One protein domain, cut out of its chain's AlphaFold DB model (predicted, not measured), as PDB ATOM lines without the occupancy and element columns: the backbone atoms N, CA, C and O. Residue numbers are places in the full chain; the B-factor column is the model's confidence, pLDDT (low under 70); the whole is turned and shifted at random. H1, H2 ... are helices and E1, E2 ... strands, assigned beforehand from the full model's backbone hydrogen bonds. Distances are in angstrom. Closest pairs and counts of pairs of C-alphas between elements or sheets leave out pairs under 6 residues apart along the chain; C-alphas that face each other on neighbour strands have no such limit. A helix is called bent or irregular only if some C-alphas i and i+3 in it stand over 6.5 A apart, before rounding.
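AT A GLANCE: This is residues 3 to 163 of the 165 residues of the protein "Protein of uncharacterized function (DUF1116)" of Providencia alcalifaciens (UniProt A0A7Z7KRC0). Three separate two-strand hairpins are set among short helices and loops, in two rows: hairpin E5 and E6, hairpin E1 and E2 and the long helix H6 make one row along the longest axis, and H3, H2, H4 and hairpin E3 and E4 make the other. H1 lies between the rows near the middle, H6 runs out toward one end, and residues 24 to 48, with no named element, loop round toward the other. The printed part has 161 residues, in the order E1 E2 H1 H2 H3 H4 E3 E4 H5 E5 E6 H6; each of the three sheets is antiparallel, and the class is mixed, helices and strands. The whole is compact, with a radius of gyration of the C-alphas of 16.4 A and spans of 57 by 40 by 23 A.

IN THESE COORDINATES: E1 is residues 7 to 10, beginning at C-alpha 7 (-2.522, -3.079, 41.865), and E2 is 20 to 23. H1 is 49 to 53, H2 56 to 62, H3 64 to 70, and H4 74 to 87, 21.2 A long. H2 is irregular, with C-alphas 58 and 61 8.1 A apart; H3 is only just irregular, with C-alphas 65 and 68 6.9 A apart. E3, residues 88 to 97, bends by 105 degrees at residue 94. E4 is 103 to 109, 16.5 A long, H5 111 to 117, E5 123 to 128 and E6 136 to 142. H6, residues 146 to 161, is 22.7 A long and ends at C-alpha 161 (26.173, -1.498, 40.975).

HOW THE PARTS SIT: H4 is the hub. It touches H2 at a steep tilt of 50 degrees, opposite ways, closest at the C-alphas of Ala 61 and Val 78, 4.5 A. With residues 74 to 77 alone it touches H3, about perpendicular at 89 degrees, closest at C-alphas 64 and 74, 5.8 A. With residues 86 to 87 alone it touches H5, closest at C-alphas 87 and 113, 5.0 A. With residues 149 to 153 alone H6 touches H5, at a steep tilt of 62 degrees, closest at C-alphas 111 and 149, 5.9 A. The helix packing is mostly crossed, with no shallow tilt among these four pairs. H1 and H2 touch only at the corner, and only just, with 3 pairs of C-alphas within 8 A, the closest being 50 and 56, 5.7 A. The closest C-alphas of H3 and E6 are 70 and 140, 4.1 A; of H2 and E5, 57 and 123, 4.7 A; of H6 and E2, 20 and 148, 5.3 A. Within hydrogen-bond range are N 8 and O 22 of E1 and E2, 2.8 A, N 97 and O 103 of E3 and E4, 2.8 A, and N 127 and O 138 of E5 and E6, 2.8 A. Every O i to N i+4 pair is within range in H1, H5 and H6, against 7 of 10 in H4 and 1 of 3 in H2 and in H3, where 3 of 4 and 2 of 4 O i to N i+3 pairs are.

THE WHOLE: The two C-alphas farthest apart, those of Gly 34 and Val 163, are 57.5 A apart. The printed part has no cut, and the link from E2 to H1 is long, with 25 residues. The mean pLDDT of the printed part is 96.0; residues 161 to 163 are under 70.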
ATOM      1  N   ARG A   3      -2.578  -4.761  35.148       98.38
ATOM      2  CA  ARG A   3      -3.289  -4.343  36.359       98.38
ATOM      3  C   ARG A   3      -4.448  -5.275  36.687       98.38
ATOM      4  O   ARG A   3      -5.020  -5.898  35.799       98.38
ATOM      5  N   ASN A   4      -4.818  -5.364  37.959       98.19
ATOM      6  CA  ASN A   4      -5.830  -6.321  38.433       98.19
ATOM      7  C   ASN A   4      -7.042  -5.664  39.126       98.19
ATOM      8  O   ASN A   4      -7.819  -6.364  39.766       98.19
ATOM      9  N   GLY A   5      -7.213  -4.341  39.002       97.62
ATOM     10  CA  GLY A   5      -8.270  -3.591  39.694       97.62
ATOM     11  C   GLY A   5      -7.935  -3.217  41.142       97.62
ATOM     12  O   GLY A   5      -8.766  -2.621  41.823       97.62
ATOM     13  N   TYR A   6      -6.730  -3.543  41.612       98.00
ATOM     14  CA  TYR A   6      -6.216  -3.188  42.935       98.00
ATOM     15  C   TYR A   6      -4.770  -2.678  42.845       98.00
ATOM     16  O   TYR A   6      -4.461  -1.583  43.312       98.00
ATOM     17  N   GLU A   7      -3.907  -3.427  42.163       98.38
ATOM     18  CA  GLU A   7      -2.522  -3.079  41.865       98.38
ATOM     19  C   GLU A   7      -2.270  -2.966  40.360       98.38
ATOM     20  O   GLU A   7      -2.741  -3.772  39.546       98.38
ATOM     21  N   PHE A   8      -1.425  -2.001  40.021       98.75
ATOM     22  CA  PHE A   8      -0.700  -1.943  38.768       98.75
ATOM     23  C   PHE A   8       0.642  -2.658  38.932       98.75
ATOM     24  O   PHE A   8       1.308  -2.512  39.954       98.75
ATOM     25  N   GLY A   9       1.070  -3.386  37.903       98.38
ATOM     26  CA  GLY A   9       2.343  -4.091  37.866       98.38
ATOM     27  C   GLY A   9       3.108  -3.880  36.561       98.38
ATOM     28  O   GLY A   9       2.549  -3.894  35.456       98.38
ATOM     29  N   LEU A  10       4.430  -3.763  36.670       98.00
ATOM     30  CA  LEU A  10       5.338  -3.833  35.527       98.00
ATOM     31  C   LEU A  10       6.477  -4.825  35.759       98.00
ATOM     32  O   LEU A  10       6.852  -5.132  36.890       98.00
ATOM     33  N   ARG A  11       7.030  -5.312  34.648       97.56
ATOM     34  CA  ARG A  11       8.267  -6.092  34.590       97.56
ATOM     35  C   ARG A  11       9.218  -5.391  33.635       97.56
ATOM     36  O   ARG A  11       8.758  -4.796  32.659       97.56
ATOM     37  N   ILE A  12      10.513  -5.516  33.888       96.56
ATOM     38  CA  ILE A  12      11.557  -4.970  33.018       96.56
ATOM     39  C   ILE A  12      12.404  -6.098  32.430       96.56
ATOM     40  O   ILE A  12      12.567  -7.150  33.049       96.56
ATOM     41  N   SER A  13      12.949  -5.887  31.233       94.19
ATOM     42  CA  SER A  13      13.731  -6.902  30.514       94.19
ATOM     43  C   SER A  13      14.995  -7.332  31.263       94.19
ATOM     44  O   SER A  13      15.354  -8.505  31.217       94.19
ATOM     45  N   GLY A  14      15.641  -6.408  31.983       90.38
ATOM     46  CA  GLY A  14      16.852  -6.681  32.764       90.38
ATOM     47  C   GLY A  14      16.635  -7.527  34.024       90.38
ATOM     48  O   GLY A  14      17.612  -7.989  34.601       90.38
ATOM     49  N   LEU A  15      15.385  -7.741  34.453       91.25
ATOM     50  CA  LEU A  15      15.030  -8.482  35.671       91.25
ATOM     51  C   LEU A  15      13.842  -9.422  35.392       91.25
ATOM     52  O   LEU A  15      12.713  -9.162  35.826       91.25
ATOM     53  N   PRO A  16      14.051 -10.503  34.621       89.69
ATOM     54  CA  PRO A  16      12.970 -11.393  34.222       89.69
ATOM     55  C   PRO A  16      12.301 -12.040  35.442       89.69
ATOM     56  O   PRO A  16      12.960 -12.512  36.362       89.69
ATOM     57  N   GLY A  17      10.968 -12.075  35.438       91.31
ATOM     58  CA  GLY A  17      10.166 -12.667  36.516       91.31
ATOM     59  C   GLY A  17       9.899 -11.746  37.711       91.31
ATOM     60  O   GLY A  17       8.942 -11.999  38.439       91.31
ATOM     61  N   GLN A  18      10.652 -10.653  37.872       95.62
ATOM     62  CA  GLN A  18      10.425  -9.687  38.944       95.62
ATOM     63  C   GLN A  18       9.289  -8.722  38.585       95.62
ATOM     64  O   GLN A  18       9.322  -8.067  37.540       95.62
ATOM     65  N   TRP A  19       8.302  -8.617  39.475       97.31
ATOM     66  CA  TRP A  19       7.237  -7.621  39.394       97.31
ATOM     67  C   TRP A  19       7.538  -6.429  40.297       97.31
ATOM     68  O   TRP A  19       8.012  -6.589  41.422       97.31
ATOM     69  N   PHE A  20       7.213  -5.242  39.797       97.94
ATOM     70  CA  PHE A  20       7.190  -3.996  40.549       97.94
ATOM     71  C   PHE A  20       5.754  -3.493  40.560       97.94
ATOM     72  O   PHE A  20       5.185  -3.282  39.484       97.94
ATOM     73  N   THR A  21       5.172  -3.373  41.754       98.31
ATOM     74  CA  THR A  21       3.757  -3.036  41.933       98.31
ATOM     75  C   THR A  21       3.546  -1.756  42.728       98.31
ATOM     76  O   THR A  21       4.395  -1.333  43.523       98.31
ATOM     77  N   GLY A  22       2.380  -1.164  42.491       97.88
ATOM     78  CA  GLY A  22       1.858   0.046  43.106       97.88
ATOM     79  C   GLY A  22       0.335   0.079  42.958       97.88
ATOM     80  O   GLY A  22      -0.230  -0.778  42.274       97.88
ATOM     81  N   PRO A  23      -0.364   1.039  43.581       98.25
ATOM     82  CA  PRO A  23      -1.823   1.082  43.544       98.25
ATOM     83  C   PRO A  23      -2.348   1.302  42.116       98.25
ATOM     84  O   PRO A  23      -1.884   2.205  41.413       98.25
ATOM     85  N   SER A  24      -3.344   0.516  41.689       98.31
ATOM     86  CA  SER A  24      -4.097   0.813  40.461       98.31
ATOM     87  C   SER A  24      -4.721   2.202  40.565       98.31
ATOM     88  O   SER A  24      -5.246   2.587  41.609       98.31
ATOM     89  N   GLN A  25      -4.669   2.959  39.475       98.44
ATOM     90  CA  GLN A  25      -5.188   4.322  39.435       98.44
ATOM     91  C   GLN A  25      -6.653   4.352  38.985       98.44
ATOM     92  O   GLN A  25      -7.169   3.391  38.408       98.44
ATOM     93  N   GLN A  26      -7.328   5.468  39.254       98.06
ATOM     94  CA  GLN A  26      -8.636   5.747  38.670       98.06
ATOM     95  C   GLN A  26      -8.474   6.165  37.208       98.06
ATOM     96  O   GLN A  26      -7.591   6.953  36.870       98.06
ATOM     97  N   VAL A  27      -9.347   5.644  36.351       98.44
ATOM     98  CA  VAL A  27      -9.411   6.010  34.935       98.44
ATOM     99  C   VAL A  27     -10.317   7.229  34.795       98.44
ATOM    100  O   VAL A  27     -11.460   7.194  35.248       98.44
ATOM    101  N   ILE A  28      -9.821   8.301  34.176       97.50
ATOM    102  CA  ILE A  28     -10.537   9.578  34.081       97.50
ATOM    103  C   ILE A  28     -10.976   9.825  32.642       97.50
ATOM    104  O   ILE A  28     -10.150   9.866  31.732       97.50
ATOM    105  N   GLY A  29     -12.278  10.016  32.435       97.12
ATOM    106  CA  GLY A  29     -12.837  10.334  31.126       97.12
ATOM    107  C   GLY A  29     -14.369  10.393  31.114       97.12
ATOM    108  O   GLY A  29     -14.996  10.377  32.177       97.12
ATOM    109  N   PRO A  30     -14.980  10.520  29.924       97.62
ATOM    110  CA  PRO A  30     -16.428  10.565  29.755       97.62
ATOM    111  C   PRO A  30     -17.143   9.312  30.286       97.62
ATOM    112  O   PRO A  30     -16.760   8.175  29.998       97.62
ATOM    113  N   MET A  31     -18.242   9.537  31.011       98.06
ATOM    114  CA  MET A  31     -19.126   8.484  31.520       98.06
ATOM    115  C   MET A  31     -20.314   8.268  30.580       98.06
ATOM    116  O   MET A  31     -20.828   9.209  29.969       98.06
ATOM    117  N   PHE A  32     -20.797   7.033  30.496       98.12
ATOM    118  CA  PHE A  32     -22.054   6.722  29.827       98.12
ATOM    119  C   PHE A  32     -23.247   7.296  30.596       98.12
ATOM    120  O   PHE A  32     -23.212   7.473  31.815       98.12
ATOM    121  N   ALA A  33     -24.331   7.581  29.870       97.56
ATOM    122  CA  ALA A  33     -25.536   8.149  30.460       97.56
ATOM    123  C   ALA A  33     -26.071   7.260  31.596       97.56
ATOM    124  O   ALA A  33     -26.282   6.064  31.412       97.56
ATOM    125  N   GLY A  34     -26.309   7.870  32.759       97.44
ATOM    126  CA  GLY A  34     -26.810   7.184  33.953       97.44
ATOM    127  C   GLY A  34     -25.735   6.752  34.955       97.44
ATOM    128  O   GLY A  34     -26.101   6.448  36.086       97.44
ATOM    129  N   TYR A  35     -24.449   6.795  34.592       98.25
ATOM    130  CA  TYR A  35     -23.331   6.487  35.492       98.25
ATOM    131  C   TYR A  35     -22.582   7.737  35.943       98.25
ATOM    132  O   TYR A  35     -22.620   8.783  35.289       98.25
ATOM    133  N   LYS A  36     -21.885   7.622  37.073       97.31
ATOM    134  CA  LYS A  36     -21.068   8.685  37.659       97.31
ATOM    135  C   LYS A  36     -19.661   8.180  37.996       97.31
ATOM    136  O   LYS A  36     -19.472   6.974  38.144       97.31
ATOM    137  N   PRO A  37     -18.666   9.070  38.154       96.75
ATOM    138  CA  PRO A  37     -17.302   8.662  38.488       96.75
ATOM    139  C   PRO A  37     -17.200   7.750  39.720       96.75
ATOM    140  O   PRO A  37     -16.354   6.861  39.742       96.75
ATOM    141  N   GLU A  38     -18.086   7.898  40.709       97.50
ATOM    142  CA  GLU A  38     -18.090   7.098  41.945       97.50
ATOM    143  C   GLU A  38     -18.506   5.630  41.736       97.50
ATOM    144  O   GLU A  38     -18.317   4.793  42.627       97.50
ATOM    145  N   ASP A  39     -19.075   5.310  40.573       98.25
ATOM    146  CA  ASP A  39     -19.442   3.954  40.159       98.25
ATOM    147  C   ASP A  39     -18.235   3.174  39.605       98.25
ATOM    148  O   ASP A  39     -18.281   1.951  39.460       98.25
ATOM    149  N   SER A  40     -17.132   3.872  39.323       98.25
ATOM    150  CA  SER A  40     -15.937   3.314  38.691       98.25
ATOM    151  C   SER A  40     -15.141   2.416  39.636       98.25
ATOM    152  O   SER A  40     -14.898   2.752  40.797       98.25
ATOM    153  N   GLY A  41     -14.676   1.285  39.109       98.25
ATOM    154  CA  GLY A  41     -13.560   0.537  39.676       98.25
ATOM    155  C   GLY A  41     -12.215   1.207  39.368       98.25
ATOM    156  O   GLY A  41     -12.143   2.225  38.676       98.25
ATOM    157  N   LEU A  42     -11.132   0.620  39.878       98.44
ATOM    158  CA  LEU A  42      -9.771   1.012  39.498       98.44
ATOM    159  C   LEU A  42      -9.350   0.311  38.200       98.44
ATOM    160  O   LEU A  42      -9.962  -0.675  37.786       98.44
ATOM    161  N   ASP A  43      -8.282   0.808  37.574       98.44
ATOM    162  CA  ASP A  43      -7.759   0.253  36.324       98.44
ATOM    163  C   ASP A  43      -7.460  -1.258  36.437       98.44
ATOM    164  O   ASP A  43      -6.822  -1.729  37.393       98.44
ATOM    165  N   ILE A  44      -7.927  -2.020  35.440       98.44
ATOM    166  CA  ILE A  44      -7.946  -3.488  35.423       98.44
ATOM    167  C   ILE A  44      -7.699  -4.062  34.017       98.44
ATOM    168  O   ILE A  44      -8.136  -3.523  33.002       98.44
ATOM    169  N   GLY A  45      -7.007  -5.202  33.971       98.25
ATOM    170  CA  GLY A  45      -6.753  -6.020  32.791       98.25
ATOM    171  C   GLY A  45      -5.281  -6.064  32.374       98.25
ATOM    172  O   GLY A  45      -4.424  -5.340  32.885       98.25
ATOM    173  N   ASP A  46      -5.001  -6.838  31.329       98.56
ATOM    174  CA  ASP A  46      -3.663  -6.932  30.722       98.56
ATOM    175  C   ASP A  46      -3.510  -6.066  29.464       98.56
ATOM    176  O   ASP A  46      -2.426  -5.975  28.894       98.56
ATOM    177  N   SER A  47      -4.582  -5.391  29.034       98.50
ATOM    178  CA  SER A  47      -4.602  -4.579  27.810       98.50
ATOM    179  C   SER A  47      -3.537  -3.478  27.748       98.50
ATOM    180  O   SER A  47      -3.125  -3.163  26.639       98.50
ATOM    181  N   ALA A  48      -3.003  -3.000  28.882       98.56
ATOM    182  CA  ALA A  48      -1.864  -2.070  28.946       98.56
ATOM    183  C   ALA A  48      -0.556  -2.622  28.323       98.56
ATOM    184  O   ALA A  48       0.449  -1.914  28.182       98.56
ATOM    185  N   ILE A  49      -0.532  -3.902  27.928       98.50
ATOM    186  CA  ILE A  49       0.508  -4.455  27.054       98.50
ATOM    187  C   ILE A  49       0.530  -3.778  25.671       98.50
ATOM    188  O   ILE A  49       1.589  -3.678  25.059       98.50
ATOM    189  N   THR A  50      -0.613  -3.261  25.219       98.56
ATOM    190  CA  THR A  50      -0.808  -2.494  23.976       98.56
ATOM    191  C   THR A  50       0.086  -1.250  23.972       98.56
ATOM    192  O   THR A  50       0.914  -1.076  23.078       98.56
ATOM    193  N   GLU A  51       0.029  -0.453  25.034       98.56
ATOM    194  CA  GLU A  51       0.885   0.718  25.246       98.56
ATOM    195  C   GLU A  51       2.329   0.331  25.532       98.56
ATOM    196  O   GLU A  51       3.252   1.007  25.091       98.56
ATOM    197  N   THR A  52       2.549  -0.804  26.202       98.56
ATOM    198  CA  THR A  52       3.908  -1.340  26.378       98.56
ATOM    199  C   THR A  52       4.574  -1.630  25.020       98.56
ATOM    200  O   THR A  52       5.790  -1.488  24.898       98.56
ATOM    201  N   TYR A  53       3.795  -2.021  24.005       98.62
ATOM    202  CA  TYR A  53       4.269  -2.221  22.632       98.62
ATOM    203  C   TYR A  53       4.426  -0.909  21.841       98.62
ATOM    204  O   TYR A  53       5.248  -0.858  20.930       98.62
ATOM    205  N   GLY A  54       3.673   0.138  22.189       98.19
ATOM    206  CA  GLY A  54       3.697   1.446  21.520       98.19
ATOM    207  C   GLY A  54       2.410   1.824  20.779       98.19
ATOM    208  O   GLY A  54       2.359   2.861  20.124       98.19
ATOM    209  N   ILE A  55       1.357   1.009  20.871       97.94
ATOM    210  CA  ILE A  55       0.024   1.316  20.321       97.94
ATOM    211  C   ILE A  55      -0.947   1.707  21.451       97.94
ATOM    212  O   ILE A  55      -0.527   1.897  22.589       97.94
ATOM    213  N   GLY A  56      -2.240   1.882  21.165       97.94
ATOM    214  CA  GLY A  56      -3.200   2.370  22.166       97.94
ATOM    215  C   GLY A  56      -2.957   3.847  22.474       97.94
ATOM    216  O   GLY A  56      -2.805   4.632  21.537       97.94
ATOM    217  N   GLY A  57      -2.855   4.219  23.753       97.88
ATOM    218  CA  GLY A  57      -2.570   5.604  24.167       97.88
ATOM    219  C   GLY A  57      -1.303   6.201  23.530       97.88
ATOM    220  O   GLY A  57      -1.266   7.383  23.193       97.88
ATOM    221  N   PHE A  58      -0.287   5.378  23.258       98.62
ATOM    222  CA  PHE A  58       0.960   5.817  22.612       98.62
ATOM    223  C   PHE A  58       0.763   6.212  21.140       98.62
ATOM    224  O   PHE A  58       1.492   7.052  20.611       98.62
ATOM    225  N   ALA A  59      -0.257   5.660  20.484       98.19
ATOM    226  CA  ALA A  59      -0.611   5.934  19.094       98.19
ATOM    227  C   ALA A  59      -1.969   6.649  18.973       98.19
ATOM    228  O   ALA A  59      -2.622   6.539  17.932       98.19
ATOM    229  N   MET A  60      -2.407   7.378  20.006       98.00
ATOM    230  CA  MET A  60      -3.722   8.033  20.054       98.00
ATOM    231  C   MET A  60      -3.952   8.990  18.871       98.00
ATOM    232  O   MET A  60      -5.067   9.079  18.358       98.00
ATOM    233  N   ALA A  61      -2.887   9.601  18.337       97.88
ATOM    234  CA  ALA A  61      -2.909  10.409  17.115       97.88
ATOM    235  C   ALA A  61      -3.466   9.682  15.867       97.88
ATOM    236  O   ALA A  61      -3.878  10.328  14.904       97.88
ATOM    237  N   THR A  62      -3.477   8.345  15.852       97.75
ATOM    238  CA  THR A  62      -4.056   7.542  14.755       97.75
ATOM    239  C   THR A  62      -5.572   7.370  14.863       97.75
ATOM    240  O   THR A  62      -6.206   6.942  13.900       97.75
ATOM    241  N   ALA A  63      -6.165   7.719  16.007       97.06
ATOM    242  CA  ALA A  63      -7.560   7.446  16.326       97.06
ATOM    243  C   ALA A  63      -8.307   8.705  16.816       97.06
ATOM    244  O   ALA A  63      -8.916   8.679  17.883       97.06
ATOM    245  N   PRO A  64      -8.366   9.805  16.040       95.50
ATOM    246  CA  PRO A  64      -9.090  11.014  16.459       95.50
ATOM    247  C   PRO A  64     -10.574  10.751  16.772       95.50
ATOM    248  O   PRO A  64     -11.177  11.453  17.578       95.50
ATOM    249  N   ALA A  65     -11.160   9.699  16.190       96.75
ATOM    250  CA  ALA A  65     -12.535   9.285  16.453       96.75
ATOM    251  C   ALA A  65     -12.805   8.911  17.923       96.75
ATOM    252  O   ALA A  65     -13.937   9.064  18.379       96.75
ATOM    253  N   ILE A  66     -11.800   8.432  18.672       95.88
ATOM    254  CA  ILE A  66     -12.013   8.004  20.062       95.88
ATOM    255  C   ILE A  66     -11.985   9.160  21.059       95.88
ATOM    256  O   ILE A  66     -12.410   8.957  22.189       95.88
ATOM    257  N   VAL A  67     -11.551  10.366  20.674       94.69
ATOM    258  CA  VAL A  67     -11.431  11.525  21.584       94.69
ATOM    259  C   VAL A  67     -12.755  11.835  22.293       94.69
ATOM    260  O   VAL A  67     -12.774  12.077  23.494       94.69
ATOM    261  N   ALA A  68     -13.889  11.725  21.594       92.19
ATOM    262  CA  ALA A  68     -15.208  11.915  22.204       92.19
ATOM    263  C   ALA A  68     -15.566  10.839  23.253       92.19
ATOM    264  O   ALA A  68     -16.399  11.084  24.123       92.19
ATOM    265  N   LEU A  69     -14.957   9.653  23.157       94.38
ATOM    266  CA  LEU A  69     -15.181   8.522  24.053       94.38
ATOM    267  C   LEU A  69     -14.206   8.516  25.238       94.38
ATOM    268  O   LEU A  69     -14.634   8.238  26.350       94.38
ATOM    269  N   VAL A  70     -12.917   8.798  25.014       95.38
ATOM    270  CA  VAL A  70     -11.875   8.749  26.061       95.38
ATOM    271  C   VAL A  70     -11.594  10.106  26.714       95.38
ATOM    272  O   VAL A  70     -10.947  10.163  27.754       95.38
ATOM    273  N   GLY A  71     -12.110  11.194  26.143       93.19
ATOM    274  CA  GLY A  71     -11.874  12.556  26.612       93.19
ATOM    275  C   GLY A  71     -10.624  13.203  26.013       93.19
ATOM    276  O   GLY A  71      -9.839  12.569  25.305       93.19
ATOM    277  N   GLY A  72     -10.469  14.495  26.304       93.62
ATOM    278  CA  GLY A  72      -9.421  15.351  25.751       93.62
ATOM    279  C   GLY A  72      -9.789  15.970  24.398       93.62
ATOM    280  O   GLY A  72     -10.963  16.113  24.047       93.62
ATOM    281  N   THR A  73      -8.764  16.343  23.642       96.75
ATOM    282  CA  THR A  73      -8.823  17.000  22.331       96.75
ATOM    283  C   THR A  73      -7.995  16.235  21.297       96.75
ATOM    284  O   THR A  73      -7.183  15.368  21.630       96.75
ATOM    285  N   VAL A  74      -8.197  16.532  20.008       97.25
ATOM    286  CA  VAL A  74      -7.383  15.929  18.938       97.25
ATOM    287  C   VAL A  74      -5.929  16.385  19.062       97.25
ATOM    288  O   VAL A  74      -5.013  15.600  18.836       97.25
ATOM    289  N   GLU A  75      -5.713  17.631  19.468       97.75
ATOM    290  CA  GLU A  75      -4.401  18.210  19.729       97.75
ATOM    291  C   GLU A  75      -3.689  17.473  20.872       97.75
ATOM    292  O   GLU A  75      -2.553  17.038  20.695       97.75
ATOM    293  N   GLU A  76      -4.371  17.219  21.993       97.31
ATOM    294  CA  GLU A  76      -3.814  16.420  23.094       97.31
ATOM    295  C   GLU A  76      -3.489  14.986  22.656       97.31
ATOM    296  O   GLU A  76      -2.433  14.468  23.004       97.31
ATOM    297  N   ALA A  77      -4.336  14.348  21.839       97.62
ATOM    298  CA  ALA A  77      -4.052  13.019  21.286       97.62
ATOM    299  C   ALA A  77      -2.761  12.993  20.444       97.62
ATOM    300  O   ALA A  77      -1.976  12.043  20.508       97.62
ATOM    301  N   VAL A  78      -2.539  14.044  19.649       98.19
ATOM    302  CA  VAL A  78      -1.318  14.241  18.860       98.19
ATOM    303  C   VAL A  78      -0.110  14.453  19.774       98.19
ATOM    304  O   VAL A  78       0.949  13.860  19.542       98.19
ATOM    305  N   ASP A  79      -0.264  15.261  20.818       98.19
ATOM    306  CA  ASP A  79       0.815  15.590  21.743       98.19
ATOM    307  C   ASP A  79       1.188  14.418  22.653       98.19
ATOM    308  O   ASP A  79       2.378  14.189  22.862       98.19
ATOM    309  N   PHE A  80       0.234  13.584  23.076       98.19
ATOM    310  CA  PHE A  80       0.521  12.329  23.778       98.19
ATOM    311  C   PHE A  80       1.435  11.419  22.954       98.19
ATOM    312  O   PHE A  80       2.474  10.976  23.447       98.19
ATOM    313  N   SER A  81       1.117  11.191  21.674       98.25
ATOM    314  CA  SER A  81       1.965  10.374  20.796       98.25
ATOM    315  C   SER A  81       3.379  10.943  20.631       98.25
ATOM    316  O   SER A  81       4.344  10.182  20.560       98.25
ATOM    317  N   ARG A  82       3.535  12.273  20.609       98.19
ATOM    318  CA  ARG A  82       4.857  12.918  20.573       98.19
ATOM    319  C   ARG A  82       5.599  12.774  21.899       98.19
ATOM    320  O   ARG A  82       6.775  12.417  21.883       98.19
ATOM    321  N   GLN A  83       4.922  13.017  23.019       98.44
ATOM    322  CA  GLN A  83       5.499  12.986  24.360       98.44
ATOM    323  C   GLN A  83       6.006  11.588  24.731       98.44
ATOM    324  O   GLN A  83       7.057  11.455  25.352       98.44
ATOM    325  N   MET A  84       5.332  10.519  24.290       98.69
ATOM    326  CA  MET A  84       5.782   9.146  24.566       98.69
ATOM    327  C   MET A  84       7.152   8.809  23.949       98.69
ATOM    328  O   MET A  84       7.813   7.865  24.390       98.69
ATOM    329  N   ARG A  85       7.645   9.606  22.991       98.12
ATOM    330  CA  ARG A  85       9.020   9.506  22.462       98.12
ATOM    331  C   ARG A  85      10.077   9.880  23.496       98.12
ATOM    332  O   ARG A  85      11.194   9.376  23.449       98.12
ATOM    333  N   GLU A  86       9.731  10.749  24.442       98.38
ATOM    334  CA  GLU A  86      10.651  11.215  25.482       98.38
ATOM    335  C   GLU A  86      10.987  10.109  26.485       98.38
ATOM    336  O   GLU A  86      12.066  10.119  27.072       98.38
ATOM    337  N   ILE A  87      10.105   9.113  26.627       98.50
ATOM    338  CA  ILE A  87      10.260   7.998  27.570       98.50
ATOM    339  C   ILE A  87      10.528   6.646  26.904       98.50
ATOM    340  O   ILE A  87      10.549   5.622  27.582       98.50
ATOM    341  N   THR A  88      10.737   6.610  25.590       98.62
ATOM    342  CA  THR A  88      10.995   5.377  24.830       98.62
ATOM    343  C   THR A  88      12.399   5.368  24.234       98.62
ATOM    344  O   THR A  88      13.035   6.412  24.070       98.62
ATOM    345  N   LEU A  89      12.940   4.182  23.950       97.94
ATOM    346  CA  LEU A  89      14.284   4.041  23.375       97.94
ATOM    347  C   LEU A  89      14.342   4.415  21.891       97.94
ATOM    348  O   LEU A  89      15.393   4.842  21.416       97.94
ATOM    349  N   GLY A  90      13.234   4.274  21.165       97.06
ATOM    350  CA  GLY A  90      13.164   4.614  19.749       97.06
ATOM    351  C   GLY A  90      11.770   4.431  19.165       97.06
ATOM    352  O   GLY A  90      10.783   4.292  19.884       97.06
ATOM    353  N   GLU A  91      11.707   4.418  17.839       98.38
ATOM    354  CA  GLU A  91      10.476   4.282  17.062       98.38
ATOM    355  C   GLU A  91      10.503   2.968  16.268       98.38
ATOM    356  O   GLU A  91      11.549   2.584  15.738       98.38
ATOM    357  N   ASN A  92       9.368   2.271  16.162       98.25
ATOM    358  CA  ASN A  92       9.256   1.084  15.310       98.25
ATOM    359  C   ASN A  92       8.881   1.492  13.871       98.25
ATOM    360  O   ASN A  92       7.743   1.897  13.644       98.25
ATOM    361  N   PRO A  93       9.772   1.338  12.871       97.88
ATOM    362  CA  PRO A  93       9.500   1.785  11.502       97.88
ATOM    363  C   PRO A  93       8.455   0.930  10.768       97.88
ATOM    364  O   PRO A  93       7.966   1.333   9.718       97.88
ATOM    365  N   ASN A  94       8.104  -0.250  11.294       98.44
ATOM    366  CA  ASN A  94       7.133  -1.150  10.663       98.44
ATOM    367  C   ASN A  94       5.678  -0.807  11.013       98.44
ATOM    368  O   ASN A  94       4.760  -1.309  10.369       98.44
ATOM    369  N   VAL A  95       5.458   0.014  12.043       98.44
ATOM    370  CA  VAL A  95       4.129   0.422  12.509       98.44
ATOM    371  C   VAL A  95       4.161   1.928  12.716       98.44
ATOM    372  O   VAL A  95       4.858   2.418  13.598       98.44
ATOM    373  N   THR A  96       3.443   2.671  11.880       98.50
ATOM    374  CA  THR A  96       3.608   4.125  11.772       98.50
ATOM    375  C   THR A  96       2.331   4.890  12.097       98.50
ATOM    376  O   THR A  96       1.224   4.357  12.022       98.50
ATOM    377  N   ILE A  97       2.500   6.163  12.455       98.56
ATOM    378  CA  ILE A  97       1.443   7.132  12.744       98.56
ATOM    379  C   ILE A  97       1.347   8.099  11.549       98.56
ATOM    380  O   ILE A  97       2.158   9.026  11.452       98.56
ATOM    381  N   PRO A  98       0.376   7.934  10.625       98.12
ATOM    382  CA  PRO A  98       0.328   8.726   9.390       98.12
ATOM    383  C   PRO A  98       0.222  10.236   9.628       98.12
ATOM    384  O   PRO A  98       0.909  11.014   8.969       98.12
ATOM    385  N   LEU A  99      -0.577  10.650  10.619       96.81
ATOM    386  CA  LEU A  99      -0.792  12.062  10.964       96.81
ATOM    387  C   LEU A  99       0.497  12.776  11.410       96.81
ATOM    388  O   LEU A  99       0.613  13.990  11.273       96.81
ATOM    389  N   LEU A 100       1.484  12.024  11.902       97.25
ATOM    390  CA  LEU A 100       2.786  12.530  12.337       97.25
ATOM    391  C   LEU A 100       3.871  12.335  11.267       97.25
ATOM    392  O   LEU A 100       5.038  12.140  11.593       97.25
ATOM    393  N   GLY A 101       3.494  12.357   9.985       97.56
ATOM    394  CA  GLY A 101       4.438  12.176   8.881       97.56
ATOM    395  C   GLY A 101       5.008  10.759   8.809       97.56
ATOM    396  O   GLY A 101       6.176  10.592   8.479       97.56
ATOM    397  N   PHE A 102       4.192   9.751   9.142       98.06
ATOM    398  CA  PHE A 102       4.593   8.339   9.212       98.06
ATOM    399  C   PHE A 102       5.739   8.056  10.197       98.06
ATOM    400  O   PHE A 102       6.468   7.079  10.035       98.06
ATOM    401  N   MET A 103       5.864   8.876  11.243       98.12
ATOM    402  CA  MET A 103       6.662   8.564  12.430       98.12
ATOM    403  C   MET A 103       6.362   7.137  12.916       98.12
ATOM    404  O   MET A 103       5.195   6.733  12.945       98.12
ATOM    405  N   GLY A 104       7.388   6.372  13.289       98.62
ATOM    406  CA  GLY A 104       7.183   5.045  13.871       98.62
ATOM    407  C   GLY A 104       6.582   5.149  15.274       98.62
ATOM    408  O   GLY A 104       6.817   6.129  15.978       98.62
ATOM    409  N   ILE A 105       5.811   4.153  15.713       98.69
ATOM    410  CA  ILE A 105       5.249   4.184  17.070       98.69
ATOM    411  C   ILE A 105       6.366   4.226  18.135       98.69
ATOM    412  O   ILE A 105       7.350   3.481  18.007       98.69
ATOM    413  N   PRO A 106       6.240   5.045  19.197       98.62
ATOM    414  CA  PRO A 106       7.213   5.068  20.288       98.62
ATOM    415  C   PRO A 106       7.279   3.690  20.956       98.62
ATOM    416  O   PRO A 106       6.259   3.163  21.388       98.62
ATOM    417  N   THR A 107       8.461   3.078  21.017       98.19
ATOM    418  CA  THR A 107       8.627   1.666  21.400       98.19
ATOM    419  C   THR A 107       9.720   1.492  22.452       98.19
ATOM    420  O   THR A 107      10.724   2.203  22.452       98.19
ATOM    421  N   ALA A 108       9.550   0.481  23.312       97.88
ATOM    422  CA  ALA A 108      10.457   0.139  24.406       97.88
ATOM    423  C   ALA A 108      10.578   1.277  25.433       97.88
ATOM    424  O   ALA A 108      11.528   2.059  25.422       97.88
ATOM    425  N   ILE A 109       9.579   1.351  26.318       98.69
ATOM    426  CA  ILE A 109       9.551   2.276  27.458       98.69
ATOM    427  C   ILE A 109      10.812   2.071  28.310       98.69
ATOM    428  O   ILE A 109      11.106   0.954  28.740       98.69
ATOM    429  N   ASP A 110      11.532   3.158  28.559       97.94
ATOM    430  CA  ASP A 110      12.765   3.201  29.336       97.94
ATOM    431  C   ASP A 110      12.471   3.739  30.744       97.94
ATOM    432  O   ASP A 110      12.105   4.902  30.929       97.94
ATOM    433  N   ILE A 111      12.656   2.888  31.756       96.88
ATOM    434  CA  ILE A 111      12.390   3.233  33.158       96.88
ATOM    435  C   ILE A 111      13.300   4.344  33.697       96.88
ATOM    436  O   ILE A 111      12.878   5.089  34.577       96.88
ATOM    437  N   THR A 112      14.516   4.505  33.168       95.31
ATOM    438  CA  THR A 112      15.424   5.592  33.548       95.31
ATOM    439  C   THR A 112      14.943   6.914  32.961       95.31
ATOM    440  O   THR A 112      14.969   7.924  33.661       95.31
ATOM    441  N   LYS A 113      14.434   6.920  31.720       97.38
ATOM    442  CA  LYS A 113      13.826   8.126  31.129       97.38
ATOM    443  C   LYS A 113      12.539   8.529  31.843       97.38
ATOM    444  O   LYS A 113      12.359   9.713  32.117       97.38
ATOM    445  N   VAL A 114      11.683   7.568  32.201       97.94
ATOM    446  CA  VAL A 114      10.480   7.832  33.014       97.94
ATOM    447  C   VAL A 114      10.869   8.428  34.369       97.94
ATOM    448  O   VAL A 114      10.371   9.489  34.736       97.94
ATOM    449  N   ALA A 115      11.811   7.805  35.086       93.94
ATOM    450  CA  ALA A 115      12.254   8.288  36.394       93.94
ATOM    451  C   ALA A 115      12.915   9.679  36.333       93.94
ATOM    452  O   ALA A 115      12.733  10.478  37.246       93.94
ATOM    453  N   ALA A 116      13.673   9.979  35.271       93.62
ATOM    454  CA  ALA A 116      14.376  11.253  35.118       93.62
ATOM    455  C   ALA A 116      13.470  12.406  34.654       93.62
ATOM    456  O   ALA A 116      13.656  13.538  35.093       93.62
ATOM    457  N   SER A 117      12.521  12.136  33.753       96.56
ATOM    458  CA  SER A 117      11.623  13.159  33.191       96.56
ATOM    459  C   SER A 117      10.369  13.395  34.033       96.56
ATOM    460  O   SER A 117       9.766  14.460  33.941       96.56
ATOM    461  N   GLY A 118       9.946  12.400  34.820       95.81
ATOM    462  CA  GLY A 118       8.642  12.399  35.485       95.81
ATOM    463  C   GLY A 118       7.461  12.151  34.537       95.81
ATOM    464  O   GLY A 118       6.318  12.125  34.990       95.81
ATOM    465  N   ILE A 119       7.706  11.950  33.238       98.25
ATOM    466  CA  ILE A 119       6.665  11.650  32.253       98.25
ATOM    467  C   ILE A 119       6.247  10.189  32.420       98.25
ATOM    468  O   ILE A 119       7.059   9.274  32.286       98.25
ATOM    469  N   LEU A 120       4.965   9.965  32.694       98.56
ATOM    470  CA  LEU A 120       4.396   8.628  32.842       98.56
ATOM    471  C   LEU A 120       3.807   8.127  31.517       98.56
ATOM    472  O   LEU A 120       3.260   8.930  30.757       98.56
ATOM    473  N   PRO A 121       3.830   6.806  31.257       98.62
ATOM    474  CA  PRO A 121       3.096   6.227  30.138       98.62
ATOM    475  C   PRO A 121       1.625   6.645  30.158       98.62
ATOM    476  O   PRO A 121       0.971   6.575  31.200       98.62
ATOM    477  N   VAL A 122       1.104   7.070  29.010       98.50
ATOM    478  CA  VAL A 122      -0.326   7.334  28.817       98.50
ATOM    479  C   VAL A 122      -1.030   6.055  28.378       98.50
ATOM    480  O   VAL A 122      -0.566   5.374  27.465       98.50
ATOM    481  N   ILE A 123      -2.142   5.715  29.031       98.75
ATOM    482  CA  ILE A 123      -2.942   4.524  28.731       98.75
ATOM    483  C   ILE A 123      -4.376   4.957  28.447       98.75
ATOM    484  O   ILE A 123      -4.991   5.647  29.260       98.75
ATOM    485  N   ASN A 124      -4.923   4.539  27.302       98.38
ATOM    486  CA  ASN A 124      -6.356   4.652  27.042       98.38
ATOM    487  C   ASN A 124      -7.026   3.338  27.429       98.38
ATOM    488  O   ASN A 124      -6.629   2.268  26.973       98.38
ATOM    489  N   THR A 125      -8.057   3.399  28.266       98.50
ATOM    490  CA  THR A 125      -8.732   2.191  28.745       98.50
ATOM    491  C   THR A 125     -10.204   2.446  29.039       98.50
ATOM    492  O   THR A 125     -10.638   3.578  29.251       98.50
ATOM    493  N   ALA A 126     -10.989   1.373  29.037       98.19
ATOM    494  CA  ALA A 126     -12.376   1.415  29.471       98.19
ATOM    495  C   ALA A 126     -12.461   1.666  30.987       98.19
ATOM    496  O   ALA A 126     -11.650   1.153  31.759       98.19
ATOM    497  N   ILE A 127     -13.485   2.408  31.401       98.69
ATOM    498  CA  ILE A 127     -13.896   2.550  32.797       98.69
ATOM    499  C   ILE A 127     -14.884   1.418  33.076       98.69
ATOM    500  O   ILE A 127     -15.972   1.376  32.495       98.69
ATOM    501  N   ALA A 128     -14.495   0.476  33.928       98.38
ATOM    502  CA  ALA A 128     -15.364  -0.607  34.377       98.38
ATOM    503  C   ALA A 128     -16.081  -0.214  35.672       98.38
ATOM    504  O   ALA A 128     -15.508   0.461  36.527       98.38
ATOM    505  N   HIS A 129     -17.324  -0.661  35.831       98.56
ATOM    506  CA  HIS A 129     -18.056  -0.506  37.082       98.56
ATOM    507  C   HIS A 129     -17.398  -1.319  38.211       98.56
ATOM    508  O   HIS A 129     -16.894  -2.419  37.973       98.56
ATOM    509  N   LYS A 130     -17.424  -0.804  39.447       97.81
ATOM    510  CA  LYS A 130     -16.853  -1.481  40.630       97.81
ATOM    511  C   LYS A 130     -17.605  -2.759  41.025       97.81
ATOM    512  O   LYS A 130     -16.997  -3.716  41.497       97.81
ATOM    513  N   ASP A 131     -18.917  -2.777  40.806       98.06
ATOM    514  CA  ASP A 131     -19.763  -3.953  41.036       98.06
ATOM    515  C   ASP A 131     -19.708  -4.938  39.859       98.06
ATOM    516  O   ASP A 131     -19.801  -4.561  38.686       98.06
ATOM    517  N   ALA A 132     -19.596  -6.225  40.189       96.00
ATOM    518  CA  ALA A 132     -19.427  -7.300  39.220       96.00
ATOM    519  C   ALA A 132     -20.625  -7.441  38.264       96.00
ATOM    520  O   ALA A 132     -21.784  -7.432  38.675       96.00
ATOM    521  N   GLY A 133     -20.329  -7.649  36.978       95.81
ATOM    522  CA  GLY A 133     -21.325  -7.974  35.951       95.81
ATOM    523  C   GLY A 133     -21.989  -6.777  35.263       95.81
ATOM    524  O   GLY A 133     -22.682  -6.989  34.274       95.81
ATOM    525  N   ILE A 134     -21.752  -5.540  35.717       98.00
ATOM    526  CA  ILE A 134     -22.297  -4.333  35.064       98.00
ATOM    527  C   ILE A 134     -21.491  -3.962  33.809       98.00
ATOM    528  O   ILE A 134     -22.065  -3.618  32.780       98.00
ATOM    529  N   GLY A 135     -20.164  -4.112  33.856       97.62
ATOM    530  CA  GLY A 135     -19.295  -3.941  32.691       97.62
ATOM    531  C   GLY A 135     -18.819  -2.504  32.479       97.62
ATOM    532  O   GLY A 135     -18.509  -1.795  33.434       97.62
ATOM    533  N   MET A 136     -18.676  -2.112  31.212       98.19
ATOM    534  CA  MET A 136     -18.118  -0.818  30.813       98.19
ATOM    535  C   MET A 136     -19.130   0.312  31.021       98.19
ATOM    536  O   MET A 136     -20.244   0.251  30.506       98.19
ATOM    537  N   ILE A 137     -18.707   1.363  31.722       98.56
ATOM    538  CA  ILE A 137     -19.531   2.531  32.073       98.56
ATOM    539  C   ILE A 137     -18.941   3.859  31.585       98.56
ATOM    540  O   ILE A 137     -19.490   4.924  31.857       98.56
ATOM    541  N   GLY A 138     -17.829   3.803  30.859       98.44
ATOM    542  CA  GLY A 138     -17.140   4.947  30.278       98.44
ATOM    543  C   GLY A 138     -15.805   4.519  29.680       98.44
ATOM    544  O   GLY A 138     -15.476   3.330  29.655       98.44
ATOM    545  N   ALA A 139     -15.015   5.477  29.217       98.44
ATOM    546  CA  ALA A 139     -13.622   5.261  28.840       98.44
ATOM    547  C   ALA A 139     -12.805   6.499  29.185       98.44
ATOM    548  O   ALA A 139     -13.351   7.590  29.328       98.44
ATOM    549  N   GLY A 140     -11.497   6.331  29.320       98.19
ATOM    550  CA  GLY A 140     -10.666   7.430  29.758       98.19
ATOM    551  C   GLY A 140      -9.182   7.213  29.579       98.19
ATOM    552  O   GLY A 140      -8.715   6.245  28.971       98.19
ATOM    553  N   ILE A 141      -8.461   8.162  30.154       98.19
ATOM    554  CA  ILE A 141      -7.015   8.191  30.238       98.19
ATOM    555  C   ILE A 141      -6.620   7.827  31.665       98.19
ATOM    556  O   ILE A 141      -7.242   8.255  32.640       98.19
ATOM    557  N   VAL A 142      -5.581   7.012  31.786       98.50
ATOM    558  CA  VAL A 142      -4.968   6.663  33.062       98.50
ATOM    559  C   VAL A 142      -3.456   6.617  32.904       98.50
ATOM    560  O   VAL A 142      -2.931   6.352  31.820       98.50
ATOM    561  N   HIS A 143      -2.758   6.871  34.003       98.50
ATOM    562  CA  HIS A 143      -1.317   6.709  34.098       98.50
ATOM    563  C   HIS A 143      -0.996   5.629  35.131       98.50
ATOM    564  O   HIS A 143      -1.729   5.485  36.111       98.50
ATOM    565  N   PRO A 144       0.092   4.868  34.955       98.19
ATOM    566  CA  PRO A 144       0.615   4.026  36.021       98.19
ATOM    567  C   PRO A 144       0.955   4.838  37.283       98.19
ATOM    568  O   PRO A 144       1.297   6.017  37.167       98.19
ATOM    569  N   PRO A 145       0.983   4.226  38.476       97.69
ATOM    570  CA  PRO A 145       1.562   4.880  39.641       97.69
ATOM    571  C   PRO A 145       3.080   5.063  39.449       97.69
ATOM    572  O   PRO A 145       3.781   4.161  38.978       97.69
ATOM    573  N   PHE A 146       3.600   6.236  39.823       96.62
ATOM    574  CA  PHE A 146       5.026   6.561  39.674       96.62
ATOM    575  C   PHE A 146       5.939   5.633  40.494       96.62
ATOM    576  O   PHE A 146       7.047   5.313  40.064       96.62
ATOM    577  N   ASP A 147       5.455   5.139  41.636       94.94
ATOM    578  CA  ASP A 147       6.227   4.282  42.543       94.94
ATOM    579  C   ASP A 147       6.720   2.983  41.873       94.94
ATOM    580  O   ASP A 147       7.812   2.514  42.181       94.94
ATOM    581  N   CYS A 148       5.983   2.428  40.905       94.62
ATOM    582  CA  CYS A 148       6.400   1.271  40.110       94.62
ATOM    583  C   CYS A 148       7.703   1.540  39.340       94.62
ATOM    584  O   CYS A 148       8.574   0.669  39.239       94.62
ATOM    585  N   PHE A 149       7.846   2.747  38.789       95.81
ATOM    586  CA  PHE A 149       9.033   3.159  38.041       95.81
ATOM    587  C   PHE A 149      10.189   3.482  38.978       95.81
ATOM    588  O   PHE A 149      11.309   3.043  38.731       95.81
ATOM    589  N   GLU A 150       9.917   4.157  40.094       94.06
ATOM    590  CA  GLU A 150      10.930   4.434  41.112       94.06
ATOM    591  C   GLU A 150      11.516   3.140  41.699       94.06
ATOM    592  O   GLU A 150      12.734   2.956  41.694       94.06
ATOM    593  N   LYS A 151      10.657   2.198  42.115       94.62
ATOM    594  CA  LYS A 151      11.058   0.887  42.652       94.62
ATOM    595  C   LYS A 151      11.888   0.090  41.646       94.62
ATOM    596  O   LYS A 151      12.929  -0.457  42.004       94.62
ATOM    597  N   SER A 152      11.447   0.027  40.387       94.75
ATOM    598  CA  SER A 152      12.164  -0.721  39.344       94.75
ATOM    599  C   SER A 152      13.509  -0.089  38.988       94.75
ATOM    600  O   SER A 152      14.499  -0.806  38.835       94.75
ATOM    601  N   HIS A 153      13.578   1.241  38.928       93.88
ATOM    602  CA  HIS A 153      14.817   1.969  38.685       93.88
ATOM    603  C   HIS A 153      15.818   1.823  39.839       93.88
ATOM    604  O   HIS A 153      16.993   1.545  39.592       93.88
ATOM    605  N   ALA A 154      15.368   1.952  41.090       92.25
ATOM    606  CA  ALA A 154      16.211   1.753  42.268       92.25
ATOM    607  C   ALA A 154      16.792   0.329  42.310       92.25
ATOM    608  O   ALA A 154      18.006   0.162  42.409       92.25
ATOM    609  N   PHE A 155      15.947  -0.688  42.120       92.69
ATOM    610  CA  PHE A 155      16.378  -2.086  42.131       92.69
ATOM    611  C   PHE A 155      17.372  -2.403  41.003       92.69
ATOM    612  O   PHE A 155      18.374  -3.095  41.212       92.69
ATOM    613  N   LEU A 156      17.129  -1.883  39.792       89.31
ATOM    614  CA  LEU A 156      18.048  -2.060  38.667       89.31
ATOM    615  C   LEU A 156      19.425  -1.453  38.976       89.31
ATOM    616  O   LEU A 156      20.447  -2.081  38.701       89.31
ATOM    617  N   ARG A 157      19.459  -0.255  39.577       88.25
ATOM    618  CA  ARG A 157      20.710   0.405  39.976       88.25
ATOM    619  C   ARG A 157      21.487  -0.412  40.996       88.25
ATOM    620  O   ARG A 157      22.694  -0.549  40.835       88.25
ATOM    621  N   GLU A 158      20.825  -0.972  42.003       85.56
ATOM    622  CA  GLU A 158      21.479  -1.835  42.992       85.56
ATOM    623  C   GLU A 158      22.050  -3.101  42.346       85.56
ATOM    624  O   GLU A 158      23.200  -3.459  42.591       85.56
ATOM    625  N   THR A 159      21.296  -3.728  41.439       81.44
ATOM    626  CA  THR A 159      21.721  -4.963  40.762       81.44
ATOM    627  C   THR A 159      22.940  -4.739  39.859       81.44
ATOM    628  O   THR A 159      23.860  -5.552  39.854       81.44
ATOM    629  N   ILE A 160      22.978  -3.628  39.113       73.19
ATOM    630  CA  ILE A 160      24.113  -3.289  38.237       73.19
ATOM    631  C   ILE A 160      25.315  -2.789  39.055       73.19
ATOM    632  O   ILE A 160      26.454  -3.110  38.727       73.19
ATOM    633  N   CYS A 161      25.094  -2.036  40.139       58.84
ATOM    634  CA  CYS A 161      26.173  -1.498  40.975       58.84
ATOM    635  C   CYS A 161      26.899  -2.576  41.804       58.84
ATOM    636  O   CYS A 161      28.032  -2.357  42.224       58.84
ATOM    637  N   LEU A 162      26.290  -3.750  42.001       51.47
ATOM    638  CA  LEU A 162      26.953  -4.930  42.570       51.47
ATOM    639  C   LEU A 162      27.949  -5.598  41.598       51.47
ATOM    640  O   LEU A 162      28.663  -6.515  42.000       51.47
ATOM    641  N   VAL A 163      28.038  -5.133  40.347       43.59
ATOM    642  CA  VAL A 163      29.022  -5.572  39.345       43.59
ATOM    643  C   VAL A 163      30.130  -4.518  39.215       43.59
ATOM    644  O   VAL A 163      30.297  -3.877  38.180       43.59
TER     645      VAL A 163